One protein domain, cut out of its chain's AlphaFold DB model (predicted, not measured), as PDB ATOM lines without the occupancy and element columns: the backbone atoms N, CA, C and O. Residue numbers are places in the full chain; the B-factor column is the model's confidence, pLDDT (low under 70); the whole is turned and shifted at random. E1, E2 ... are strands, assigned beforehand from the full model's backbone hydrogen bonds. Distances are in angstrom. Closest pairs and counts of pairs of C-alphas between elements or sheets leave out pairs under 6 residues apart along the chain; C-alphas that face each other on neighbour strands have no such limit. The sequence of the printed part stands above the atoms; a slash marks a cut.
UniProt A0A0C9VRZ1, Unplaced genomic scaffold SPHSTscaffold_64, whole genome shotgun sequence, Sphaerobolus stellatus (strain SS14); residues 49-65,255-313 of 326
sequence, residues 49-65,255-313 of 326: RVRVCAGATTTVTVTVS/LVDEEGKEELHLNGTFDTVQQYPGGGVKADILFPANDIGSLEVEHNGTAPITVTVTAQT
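This is residues 49 to 65 and 255 to 313 of the 326 residues of an uncharacterized protein of Sphaerobolus stellatus (strain SS14) (UniProt A0A0C9VRZ1). Two strongly twisted sheets lie face to face as a sandwich, a larger one of five strands and a smaller one of three, with the hairpin of E3 and E4 at one edge of the larger sheet. The larger sheet runs E1, E7, E6, E4, E3 and is mixed; the smaller runs E2, E8, E5, all antiparallel. The printed part has 76 residues, with eight named strands, E1 to E8 in chain order, and no named helix: the class is all strand. It is compact, with a radius of gyration of the C-alphas of 12.6 A and spans of 35 by 28 by 16 A.

In the larger sheet, E1 is residues 49 to 52, 10.0 A long, from C-alpha 49 at (-39.435, -14.283, -14.673); E7 is 295 to 300, 16.9 A; E6 is 282 to 286, 12.9 A; E4 is 261 to 267, 18.7 A; and E3 is 255 to 258, 9.3 A. In the smaller, E2 is 59 to 65, 19.1 A; E8 is 305 to 312, 22.4 A, ending with C-alpha 312 at (-23.950, -23.109, -7.080); and E5 is 273 to 276, 10.0 A.

E6 and E4 are parallel at 33 degrees, with N 264 and O 282 2.8 A apart, within hydrogen-bond range. E7 is antiparallel to E6, a hairpin, with N 285 and O 297 at 2.8 A, and to E1, with N 49 and O 298 at 2.8 A. E3 and E4 are antiparallel at 119 degrees, with N 256 and O 263 at 2.8 A. Inner strand E8 is antiparallel to E2, with N 63 and O 308 at 3.0 A, and to E5, with N 274 and O 307 at 2.8 A. Between the sheets, the closest C-alphas of E5 and E6, Tyr 276 and Ala 283, are 7.1 A apart.

The C-alphas of Gly 260 and Thr 313, the two farthest apart, are 37.7 A apart. Residues 66 to 254 are not printed, and C-alphas 65 and 255 are 23.9 A apart across the cut. Of the links that are printed whole, none is long. Residues 49 to 62 and 64 to 65 have pLDDT under 70.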
ATOM      1  N   ARG A  49     -39.622 -12.967 -14.051       63.56
ATOM      2  CA  ARG A  49     -39.435 -14.283 -14.673       63.56
ATOM      3  C   ARG A  49     -37.956 -14.604 -14.765       63.56
ATOM      4  O   ARG A  49     -37.138 -13.734 -15.007       63.56
ATOM      5  N   VAL A  50     -37.627 -15.878 -14.605       53.28
ATOM      6  CA  VAL A  50     -36.269 -16.382 -14.819       53.28
ATOM      7  C   VAL A  50     -36.296 -17.242 -16.071       53.28
ATOM      8  O   VAL A  50     -37.070 -18.206 -16.141       53.28
ATOM      9  N   ARG A  51     -35.478 -16.892 -17.064       56.09
ATOM     10  CA  ARG A  51     -35.303 -17.684 -18.282       56.09
ATOM     11  C   ARG A  51     -33.898 -18.279 -18.282       56.09
ATOM     12  O   ARG A  51     -32.906 -17.589 -18.083       56.09
ATOM     13  N   VAL A  52     -33.824 -19.590 -18.507       46.78
ATOM     14  CA  VAL A  52     -32.561 -20.323 -18.668       46.78
ATOM     15  C   VAL A  52     -32.537 -20.895 -20.077       46.78
ATOM     16  O   VAL A  52     -33.352 -21.760 -20.413       46.78
ATOM     17  N   CYS A  53     -31.612 -20.429 -20.910       42.22
ATOM     18  CA  CYS A  53     -31.444 -20.936 -22.267       42.22
ATOM     19  C   CYS A  53     -30.539 -22.193 -22.272       42.22
ATOM     20  O   CYS A  53     -29.377 -22.122 -22.634       42.22
ATOM     21  N   ALA A  54     -31.152 -23.331 -21.895       36.00
ATOM     22  CA  ALA A  54     -30.772 -24.755 -22.071       36.00
ATOM     23  C   ALA A  54     -29.522 -25.352 -21.360       36.00
ATOM     24  O   ALA A  54     -28.514 -24.694 -21.170       36.00
ATOM     25  N   GLY A  55     -29.577 -26.668 -21.046       34.66
ATOM     26  CA  GLY A  55     -28.382 -27.539 -21.097       34.66
ATOM     27  C   GLY A  55     -27.772 -28.195 -19.838       34.66
ATOM     28  O   GLY A  55     -26.636 -28.632 -19.935       34.66
ATOM     29  N   ALA A  56     -28.497 -28.350 -18.721       39.44
ATOM     30  CA  ALA A  56     -28.173 -29.187 -17.534       39.44
ATOM     31  C   ALA A  56     -27.217 -28.668 -16.420       39.44
ATOM     32  O   ALA A  56     -26.192 -28.038 -16.639       39.44
ATOM     33  N   THR A  57     -27.584 -29.060 -15.184       38.16
ATOM     34  CA  THR A  57     -26.808 -29.123 -13.921       38.16
ATOM     35  C   THR A  57     -26.064 -27.866 -13.468       38.16
ATOM     36  O   THR A  57     -24.890 -27.901 -13.131       38.16
ATOM     37  N   THR A  58     -26.769 -26.749 -13.337       38.19
ATOM     38  CA  THR A  58     -26.406 -25.702 -12.369       38.19
ATOM     39  C   THR A  58     -27.673 -25.358 -11.604       38.19
ATOM     40  O   THR A  58     -28.689 -25.018 -12.212       38.19
ATOM     41  N   THR A  59     -27.652 -25.525 -10.282       45.12
ATOM     42  CA  THR A  59     -28.746 -25.024  -9.448       45.12
ATOM     43  C   THR A  59     -28.480 -23.544  -9.244       45.12
ATOM     44  O   THR A  59     -27.518 -23.173  -8.578       45.12
ATOM     45  N   VAL A  60     -29.308 -22.701  -9.849       47.59
ATOM     46  CA  VAL A  60     -29.286 -21.259  -9.618       47.59
ATOM     47  C   VAL A  60     -30.338 -20.956  -8.560       47.59
ATOM     48  O   VAL A  60     -31.519 -21.240  -8.768       47.59
ATOM     49  N   THR A  61     -29.914 -20.395  -7.429       60.25
ATOM     50  CA  THR A  61     -30.854 -19.832  -6.452       60.25
ATOM     51  C   THR A  61     -31.010 -18.355  -6.767       60.25
ATOM     52  O   THR A  61     -30.036 -17.604  -6.723       60.25
ATOM     53  N   VAL A  62     -32.231 -17.953  -7.111       61.81
ATOM     54  CA  VAL A  62     -32.592 -16.551  -7.321       61.81
ATOM     55  C   VAL A  62     -33.435 -16.116  -6.134       61.81
ATOM     56  O   VAL A  62     -34.546 -16.617  -5.947       61.81
ATOM     57  N   THR A  63     -32.910 -15.190  -5.340       70.50
ATOM     58  CA  THR A  63     -33.683 -14.524  -4.291       70.50
ATOM     59  C   THR A  63     -34.196 -13.213  -4.862       70.50
ATOM     60  O   THR A  63     -33.404 -12.354  -5.245       70.50
ATOM     61  N   VAL A  64     -35.520 -13.080  -4.936       65.19
ATOM     62  CA  VAL A  64     -36.195 -11.842  -5.331       65.19
ATOM     63  C   VAL A  64     -36.891 -11.282  -4.104       65.19
ATOM     64  O   VAL A  64     -37.758 -11.949  -3.534       65.19
ATOM     65  N   SER A  65     -36.533 -10.062  -3.722       66.62
ATOM     66  CA  SER A  65     -37.181  -9.342  -2.631       66.62
ATOM     67  C   SER A  65     -37.989  -8.188  -3.212       66.62
ATOM     68  O   SER A  65     -37.459  -7.330  -3.914       66.62
ATOM     69  N   LEU A 255     -32.734   2.482 -23.415       86.94
ATOM     70  CA  LEU A 255     -33.586   1.347 -23.750       86.94
ATOM     71  C   LEU A 255     -33.186   0.751 -25.103       86.94
ATOM     72  O   LEU A 255     -32.843   1.467 -26.046       86.94
ATOM     73  N   VAL A 256     -33.234  -0.573 -25.197       85.00
ATOM     74  CA  VAL A 256     -33.039  -1.323 -26.437       85.00
ATOM     75  C   VAL A 256     -34.409  -1.684 -26.995       85.00
ATOM     76  O   VAL A 256     -35.272  -2.156 -26.261       85.00
ATOM     77  N   ASP A 257     -34.617  -1.450 -28.291       81.56
ATOM     78  CA  ASP A 257     -35.823  -1.905 -28.984       81.56
ATOM     79  C   ASP A 257     -35.663  -3.377 -29.392       81.56
ATOM     80  O   ASP A 257     -34.904  -3.700 -30.313       81.56
ATOM     81  N   GLU A 258     -36.395  -4.260 -28.713       75.50
ATOM     82  CA  GLU A 258     -36.549  -5.660 -29.093       75.50
ATOM     83  C   GLU A 258     -37.992  -5.951 -29.522       75.50
ATOM     84  O   GLU A 258     -38.942  -5.926 -28.739       75.50
ATOM     85  N   GLU A 259     -38.168  -6.255 -30.810       78.50
ATOM     86  CA  GLU A 259     -39.473  -6.581 -31.404       78.50
ATOM     87  C   GLU A 259     -40.556  -5.493 -31.200       78.50
ATOM     88  O   GLU A 259     -41.751  -5.806 -31.129       78.50
ATOM     89  N   GLY A 260     -40.172  -4.212 -31.148       73.94
ATOM     90  CA  GLY A 260     -41.087  -3.088 -30.941       73.94
ATOM     91  C   GLY A 260     -41.425  -2.835 -29.471       73.94
ATOM     92  O   GLY A 260     -42.479  -2.258 -29.180       73.94
ATOM     93  N   LYS A 261     -40.587  -3.314 -28.548       77.12
ATOM     94  CA  LYS A 261     -40.684  -3.049 -27.112       77.12
ATOM     95  C   LYS A 261     -39.369  -2.470 -26.631       77.12
ATOM     96  O   LYS A 261     -38.315  -3.047 -26.865       77.12
ATOM     97  N   GLU A 262     -39.466  -1.345 -25.942       84.31
ATOM     98  CA  GLU A 262     -38.331  -0.720 -25.280       84.31
ATOM     99  C   GLU A 262     -38.056  -1.454 -23.965       84.31
ATOM    100  O   GLU A 262     -38.920  -1.540 -23.084       84.31
ATOM    101  N   GLU A 263     -36.862  -2.025 -23.864       88.62
ATOM    102  CA  GLU A 263     -36.436  -2.855 -22.744       88.62
ATOM    103  C   GLU A 263     -35.100  -2.340 -22.200       88.62
ATOM    104  O   GLU A 263     -34.198  -1.951 -22.943       88.62
ATOM    105  N   LEU A 264     -34.976  -2.300 -20.877       89.62
ATOM    106  CA  LEU A 264     -33.748  -1.917 -20.198       89.62
ATOM    107  C   LEU A 264     -32.851  -3.148 -20.060       89.62
ATOM    108  O   LEU A 264     -33.164  -4.056 -19.292       89.62
ATOM    109  N   HIS A 265     -31.714  -3.161 -20.747       90.06
ATOM    110  CA  HIS A 265     -30.708  -4.203 -20.565       90.06
ATOM    111  C   HIS A 265     -29.704  -3.805 -19.489       90.06
ATOM    112  O   HIS A 265     -29.018  -2.791 -19.621       90.06
ATOM    113  N   LEU A 266     -29.572  -4.630 -18.452       90.12
ATOM    114  CA  LEU A 266     -28.553  -4.460 -17.419       90.12
ATOM    115  C   LEU A 266     -27.611  -5.662 -17.399       90.12
ATOM    116  O   LEU A 266     -28.012  -6.810 -17.598       90.12
ATOM    117  N   ASN A 267     -26.346  -5.402 -17.090       89.06
ATOM    118  CA  ASN A 267     -25.365  -6.460 -16.883       89.06
ATOM    119  C   ASN A 267     -25.432  -6.937 -15.430       89.06
ATOM    120  O   ASN A 267     -25.147  -6.178 -14.503       89.06
ATOM    121  N   GLY A 268     -25.798  -8.200 -15.232       88.50
ATOM    122  CA  GLY A 268     -25.827  -8.833 -13.920       88.50
ATOM    123  C   GLY A 268     -24.447  -9.294 -13.475       88.50
ATOM    124  O   GLY A 268     -23.585  -9.615 -14.286       88.50
ATOM    125  N   THR A 269     -24.239  -9.387 -12.167       89.25
ATOM    126  CA  THR A 269     -23.075 -10.056 -11.575       89.25
ATOM    127  C   THR A 269     -23.564 -11.079 -10.556       89.25
ATOM    128  O   THR A 269     -24.425 -10.776  -9.728       89.25
ATOM    129  N   PHE A 270     -23.060 -12.312 -10.631       88.50
ATOM    130  CA  PHE A 270     -23.405 -13.342  -9.647       88.50
ATOM    131  C   PHE A 270     -22.985 -12.908  -8.240       88.50
ATOM    132  O   PHE A 270     -22.024 -12.162  -8.077       88.50
ATOM    133  N   ASP A 271     -23.726 -13.370  -7.236       88.12
ATOM    134  CA  ASP A 271     -23.442 -13.171  -5.810       88.12
ATOM    135  C   ASP A 271     -23.423 -11.706  -5.352       88.12
ATOM    136  O   ASP A 271     -22.927 -11.381  -4.276       88.12
ATOM    137  N   THR A 272     -24.021 -10.822  -6.146       87.12
ATOM    138  CA  THR A 272     -24.188  -9.404  -5.822       87.12
ATOM    139  C   THR A 272     -25.660  -9.020  -5.892       87.12
ATOM    140  O   THR A 272     -26.452  -9.634  -6.618       87.12
ATOM    141  N   VAL A 273     -26.038  -8.007  -5.116       85.75
ATOM    142  CA  VAL A 273     -27.384  -7.434  -5.159       85.75
ATOM    143  C   VAL A 273     -27.513  -6.584  -6.417       85.75
ATOM    144  O   VAL A 273     -26.762  -5.635  -6.612       85.75
ATOM    145  N   GLN A 274     -28.478  -6.925  -7.262       87.25
ATOM    146  CA  GLN A 274     -28.812  -6.211  -8.490       87.25
ATOM    147  C   GLN A 274     -30.123  -5.451  -8.300       87.25
ATOM    148  O   GLN A 274     -31.105  -6.020  -7.814       87.25
ATOM    149  N   GLN A 275     -30.134  -4.174  -8.672       87.62
ATOM    150  CA  GLN A 275     -31.291  -3.294  -8.534       87.62
ATOM    151  C   GLN A 275     -32.107  -3.213  -9.826       87.62
ATOM    152  O   GLN A 275     -31.547  -3.172 -10.919       87.62
ATOM    153  N   TYR A 276     -33.433  -3.154  -9.685       87.38
ATOM    154  CA  TYR A 276     -34.368  -2.965 -10.790       87.38
ATOM    155  C   TYR A 276     -35.247  -1.744 -10.531       87.38
ATOM    156  O   TYR A 276     -35.873  -1.664  -9.471       87.38
ATOM    157  N   PRO A 277     -35.385  -0.850 -11.516       80.19
ATOM    158  CA  PRO A 277     -35.968   0.471 -11.311       80.19
ATOM    159  C   PRO A 277     -37.499   0.472 -11.152       80.19
ATOM    160  O   PRO A 277     -38.085   1.484 -10.773       80.19
ATOM    161  N   GLY A 278     -38.184  -0.644 -11.435       83.19
ATOM    162  CA  GLY A 278     -39.647  -0.711 -11.401       83.19
ATOM    163  C   GLY A 278     -40.303   0.277 -12.379       83.19
ATOM    164  O   GLY A 278     -39.834   0.485 -13.498       83.19
ATOM    165  N   GLY A 279     -41.430   0.877 -11.987       76.75
ATOM    166  CA  GLY A 279     -42.143   1.887 -12.788       76.75
ATOM    167  C   GLY A 279     -42.742   1.366 -14.104       76.75
ATOM    168  O   GLY A 279     -43.182   2.152 -14.935       76.75
ATOM    169  N   GLY A 280     -42.784   0.045 -14.308       78.62
ATOM    170  CA  GLY A 280     -43.363  -0.573 -15.500       78.62
ATOM    171  C   GLY A 280     -42.438  -0.639 -16.719       78.62
ATOM    172  O   GLY A 280     -42.915  -1.016 -17.788       78.62
ATOM    173  N   VAL A 281     -41.144  -0.319 -16.581       81.00
ATOM    174  CA  VAL A 281     -40.159  -0.657 -17.621       81.00
ATOM    175  C   VAL A 281     -39.883  -2.159 -17.558       81.00
ATOM    176  O   VAL A 281     -39.745  -2.721 -16.467       81.00
ATOM    177  N   LYS A 282     -39.822  -2.827 -18.713       86.25
ATOM    178  CA  LYS A 282     -39.285  -4.188 -18.758       86.25
ATOM    179  C   LYS A 282     -37.771  -4.079 -18.663       86.25
ATOM    180  O   LYS A 282     -37.169  -3.356 -19.449       86.25
ATOM    181  N   ALA A 283     -37.189  -4.757 -17.687       87.94
ATOM    182  CA  ALA A 283     -35.755  -4.790 -17.476       87.94
ATOM    183  C   ALA A 283     -35.260  -6.234 -17.499       87.94
ATOM    184  O   ALA A 283     -35.774  -7.074 -16.754       87.94
ATOM    185  N   ASP A 284     -34.239  -6.476 -18.312       89.25
ATOM    186  CA  ASP A 284     -33.611  -7.774 -18.498       89.25
ATOM    187  C   ASP A 284     -32.178  -7.700 -17.970       89.25
ATOM    188  O   ASP A 284     -31.346  -6.926 -18.452       89.25
ATOM    189  N   ILE A 285     -31.891  -8.499 -16.942       88.69
ATOM    190  CA  ILE A 285     -30.550  -8.616 -16.374       88.69
ATOM    191  C   ILE A 285     -29.874  -9.849 -16.934       88.69
ATOM    192  O   ILE A 285     -30.238 -10.987 -16.619       88.69
ATOM    193  N   LEU A 286     -28.849  -9.592 -17.734       89.81
ATOM    194  CA  LEU A 286     -28.044 -10.599 -18.395       89.81
ATOM    195  C   LEU A 286     -26.821 -10.903 -17.536       89.81
ATOM    196  O   LEU A 286     -25.942 -10.062 -17.353       89.81
ATOM    197  N   PHE A 287     -26.761 -12.117 -17.001       89.50
ATOM    198  CA  PHE A 287     -25.594 -12.592 -16.268       89.50
ATOM    199  C   PHE A 287     -24.543 -13.143 -17.241       89.50
ATOM    200  O   PHE A 287     -24.914 -13.689 -18.290       89.50
ATOM    201  N   PRO A 288     -23.240 -13.051 -16.900       87.75
ATOM    202  CA  PRO A 288     -22.163 -13.535 -17.748       87.75
ATOM    203  C   PRO A 288     -22.403 -14.976 -18.191       87.75
ATOM    204  O   PRO A 288     -22.705 -15.851 -17.375       87.75
ATOM    205  N   ALA A 289     -22.271 -15.211 -19.494       82.75
ATOM    206  CA  ALA A 289     -22.421 -16.539 -20.059       82.75
ATOM    207  C   ALA A 289     -21.270 -17.459 -19.624       82.75
ATOM    208  O   ALA A 289     -20.127 -17.024 -19.479       82.75
ATOM    209  N   ASN A 290     -21.570 -18.746 -19.472       79.50
ATOM    210  CA  ASN A 290     -20.570 -19.810 -19.451       79.50
ATOM    211  C   ASN A 290     -20.578 -20.562 -20.795       79.50
ATOM    212  O   ASN A 290     -21.311 -20.195 -21.714       79.50
ATOM    213  N   ASP A 291     -19.803 -21.644 -20.898       76.25
ATOM    214  CA  ASP A 291     -19.704 -22.472 -22.113       76.25
ATOM    215  C   ASP A 291     -21.053 -23.039 -22.612       76.25
ATOM    216  O   ASP A 291     -21.137 -23.541 -23.733       76.25
ATOM    217  N   ILE A 292     -22.107 -22.987 -21.790       70.44
ATOM    218  CA  ILE A 292     -23.428 -23.563 -22.063       70.44
ATOM    219  C   ILE A 292     -24.462 -22.474 -22.398       70.44
ATOM    220  O   ILE A 292     -25.409 -22.742 -23.136       70.44
ATOM    221  N   GLY A 293     -24.278 -21.240 -21.918       80.19
ATOM    222  CA  GLY A 293     -25.164 -20.117 -22.220       80.19
ATOM    223  C   GLY A 293     -25.183 -19.047 -21.133       80.19
ATOM    224  O   GLY A 293     -24.381 -19.069 -20.200       80.19
ATOM    225  N   SER A 294     -26.115 -18.103 -21.260       84.25
ATOM    226  CA  SER A 294     -26.378 -17.051 -20.276       84.25
ATOM    227  C   SER A 294     -27.621 -17.348 -19.436       84.25
ATOM    228  O   SER A 294     -28.542 -18.064 -19.847       84.25
ATOM    229  N   LEU A 295     -27.632 -16.775 -18.235       86.88
ATOM    230  CA  LEU A 295     -28.819 -16.663 -17.402       86.88
ATOM    231  C   LEU A 295     -29.395 -15.258 -17.563       86.88
ATOM    232  O   LEU A 295     -28.658 -14.274 -17.527       86.88
ATOM    233  N   GLU A 296     -30.715 -15.188 -17.668       89.00
ATOM    234  CA  GLU A 296     -31.462 -13.943 -17.766       89.00
ATOM    235  C   GLU A 296     -32.525 -13.888 -16.664       89.00
ATOM    236  O   GLU A 296     -33.261 -14.860 -16.420       89.00
ATOM    237  N   VAL A 297     -32.613 -12.736 -16.003       89.38
ATOM    238  CA  VAL A 297     -33.717 -12.404 -15.101       89.38
ATOM    239  C   VAL A 297     -34.471 -11.211 -15.675       89.38
ATOM    240  O   VAL A 297     -33.909 -10.135 -15.830       89.38
ATOM    241  N   GLU A 298     -35.752 -11.416 -15.957       88.94
ATOM    242  CA  GLU A 298     -36.673 -10.421 -16.509       88.94
ATOM    243  C   GLU A 298     -37.552  -9.868 -15.379       88.94
ATOM    244  O   GLU A 298     -38.128 -10.632 -14.591       88.94
ATOM    245  N   HIS A 299     -37.721  -8.549 -15.316       86.62
ATOM    246  CA  HIS A 299     -38.684  -7.884 -14.443       86.62
ATOM    247  C   HIS A 299     -39.561  -6.914 -15.229       86.62
ATOM    248  O   HIS A 299     -39.072  -6.052 -15.949       86.62
ATOM    249  N   ASN A 300     -40.876  -7.028 -15.047       85.00
ATOM    250  CA  ASN A 300     -41.857  -6.101 -15.601       85.00
ATOM    251  C   ASN A 300     -42.919  -5.808 -14.531       85.00
ATOM    252  O   ASN A 300     -44.018  -6.379 -14.528       85.00
ATOM    253  N   GLY A 301     -42.521  -5.010 -13.540       82.88
ATOM    254  CA  GLY A 301     -43.338  -4.606 -12.403       82.88
ATOM    255  C   GLY A 301     -43.279  -3.099 -12.161       82.88
ATOM    256  O   GLY A 301     -42.397  -2.393 -12.644       82.88
ATOM    257  N   THR A 302     -44.266  -2.592 -11.426       82.50
ATOM    258  CA  THR A 302     -44.341  -1.174 -11.039       82.50
ATOM    259  C   THR A 302     -43.517  -0.865  -9.793       82.50
ATOM    260  O   THR A 302     -43.000   0.241  -9.673       82.50
ATOM    261  N   ALA A 303     -43.386  -1.825  -8.880       84.19
ATOM    262  CA  ALA A 303     -42.528  -1.702  -7.709       84.19
ATOM    263  C   ALA A 303     -41.074  -2.032  -8.082       84.19
ATOM    264  O   ALA A 303     -40.866  -2.995  -8.827       84.19
ATOM    265  N   PRO A 304     -40.085  -1.288  -7.564       86.00
ATOM    266  CA  PRO A 304     -38.691  -1.663  -7.715       86.00
ATOM    267  C   PRO A 304     -38.410  -2.949  -6.930       86.00
ATOM    268  O   PRO A 304     -39.072  -3.250  -5.931       86.00
ATOM    269  N   ILE A 305     -37.428  -3.724  -7.388       86.00
ATOM    270  CA  ILE A 305     -37.014  -4.966  -6.726       86.00
ATOM    271  C   ILE A 305     -35.498  -5.057  -6.651       86.00
ATOM    272  O   ILE A 305     -34.782  -4.497  -7.481       86.00
ATOM    273  N   THR A 306     -35.019  -5.842  -5.694       87.00
ATOM    274  CA  THR A 306     -33.639  -6.318  -5.686       87.00
ATOM    275  C   THR A 306     -33.598  -7.809  -5.993       87.00
ATOM    276  O   THR A 306     -34.484  -8.580  -5.603       87.00
ATOM    277  N   VAL A 307     -32.565  -8.225  -6.720       86.44
ATOM    278  CA  VAL A 307     -32.324  -9.629  -7.056       86.44
ATOM    279  C   VAL A 307     -30.896  -9.989  -6.699       86.44
ATOM    280  O   VAL A 307     -29.961  -9.286  -7.060       86.44
ATOM    281  N   THR A 308     -30.717 -11.114  -6.019       89.12
ATOM    282  CA  THR A 308     -29.408 -11.759  -5.881       89.12
ATOM    283  C   THR A 308     -29.468 -13.114  -6.559       89.12
ATOM    284  O   THR A 308     -30.377 -13.910  -6.303       89.12
ATOM    285  N   VAL A 309     -28.501 -13.368  -7.436       88.44
ATOM    286  CA  VAL A 309     -28.370 -14.644  -8.134       88.44
ATOM    287  C   VAL A 309     -27.096 -15.320  -7.671       88.44
ATOM    288  O   VAL A 309     -26.007 -14.835  -7.957       88.44
ATOM    289  N   THR A 310     -27.237 -16.464  -7.009       86.69
ATOM    290  CA  THR A 310     -26.096 -17.261  -6.556       86.69
ATOM    291  C   THR A 310     -25.867 -18.444  -7.479       86.69
ATOM    292  O   THR A 310     -26.761 -19.277  -7.685       86.69
ATOM    293  N   ALA A 311     -24.650 -18.532  -8.011       80.94
ATOM    294  CA  ALA A 311     -24.205 -19.680  -8.784       80.94
ATOM    295  C   ALA A 311     -23.739 -20.785  -7.828       80.94
ATOM    296  O   ALA A 311     -22.820 -20.594  -7.034       80.94
ATOM    297  N   GLN A 312     -24.362 -21.964  -7.892       76.94
ATOM    298  CA  GLN A 312     -23.950 -23.109  -7.080       76.94
ATOM    299  C   GLN A 312     -23.562 -24.294  -7.950       76.94
ATOM    300  O   GLN A 312     -24.238 -24.640  -8.921       76.94
ATOM    301  N   THR A 313     -22.503 -24.988  -7.529       74.25
ATOM    302  CA  THR A 313     -22.253 -26.342  -8.025       74.25
ATOM    303  C   THR A 313     -23.400 -27.236  -7.545       74.25
ATOM    304  O   THR A 313     -23.696 -27.231  -6.346       74.25
TER     305      THR A 313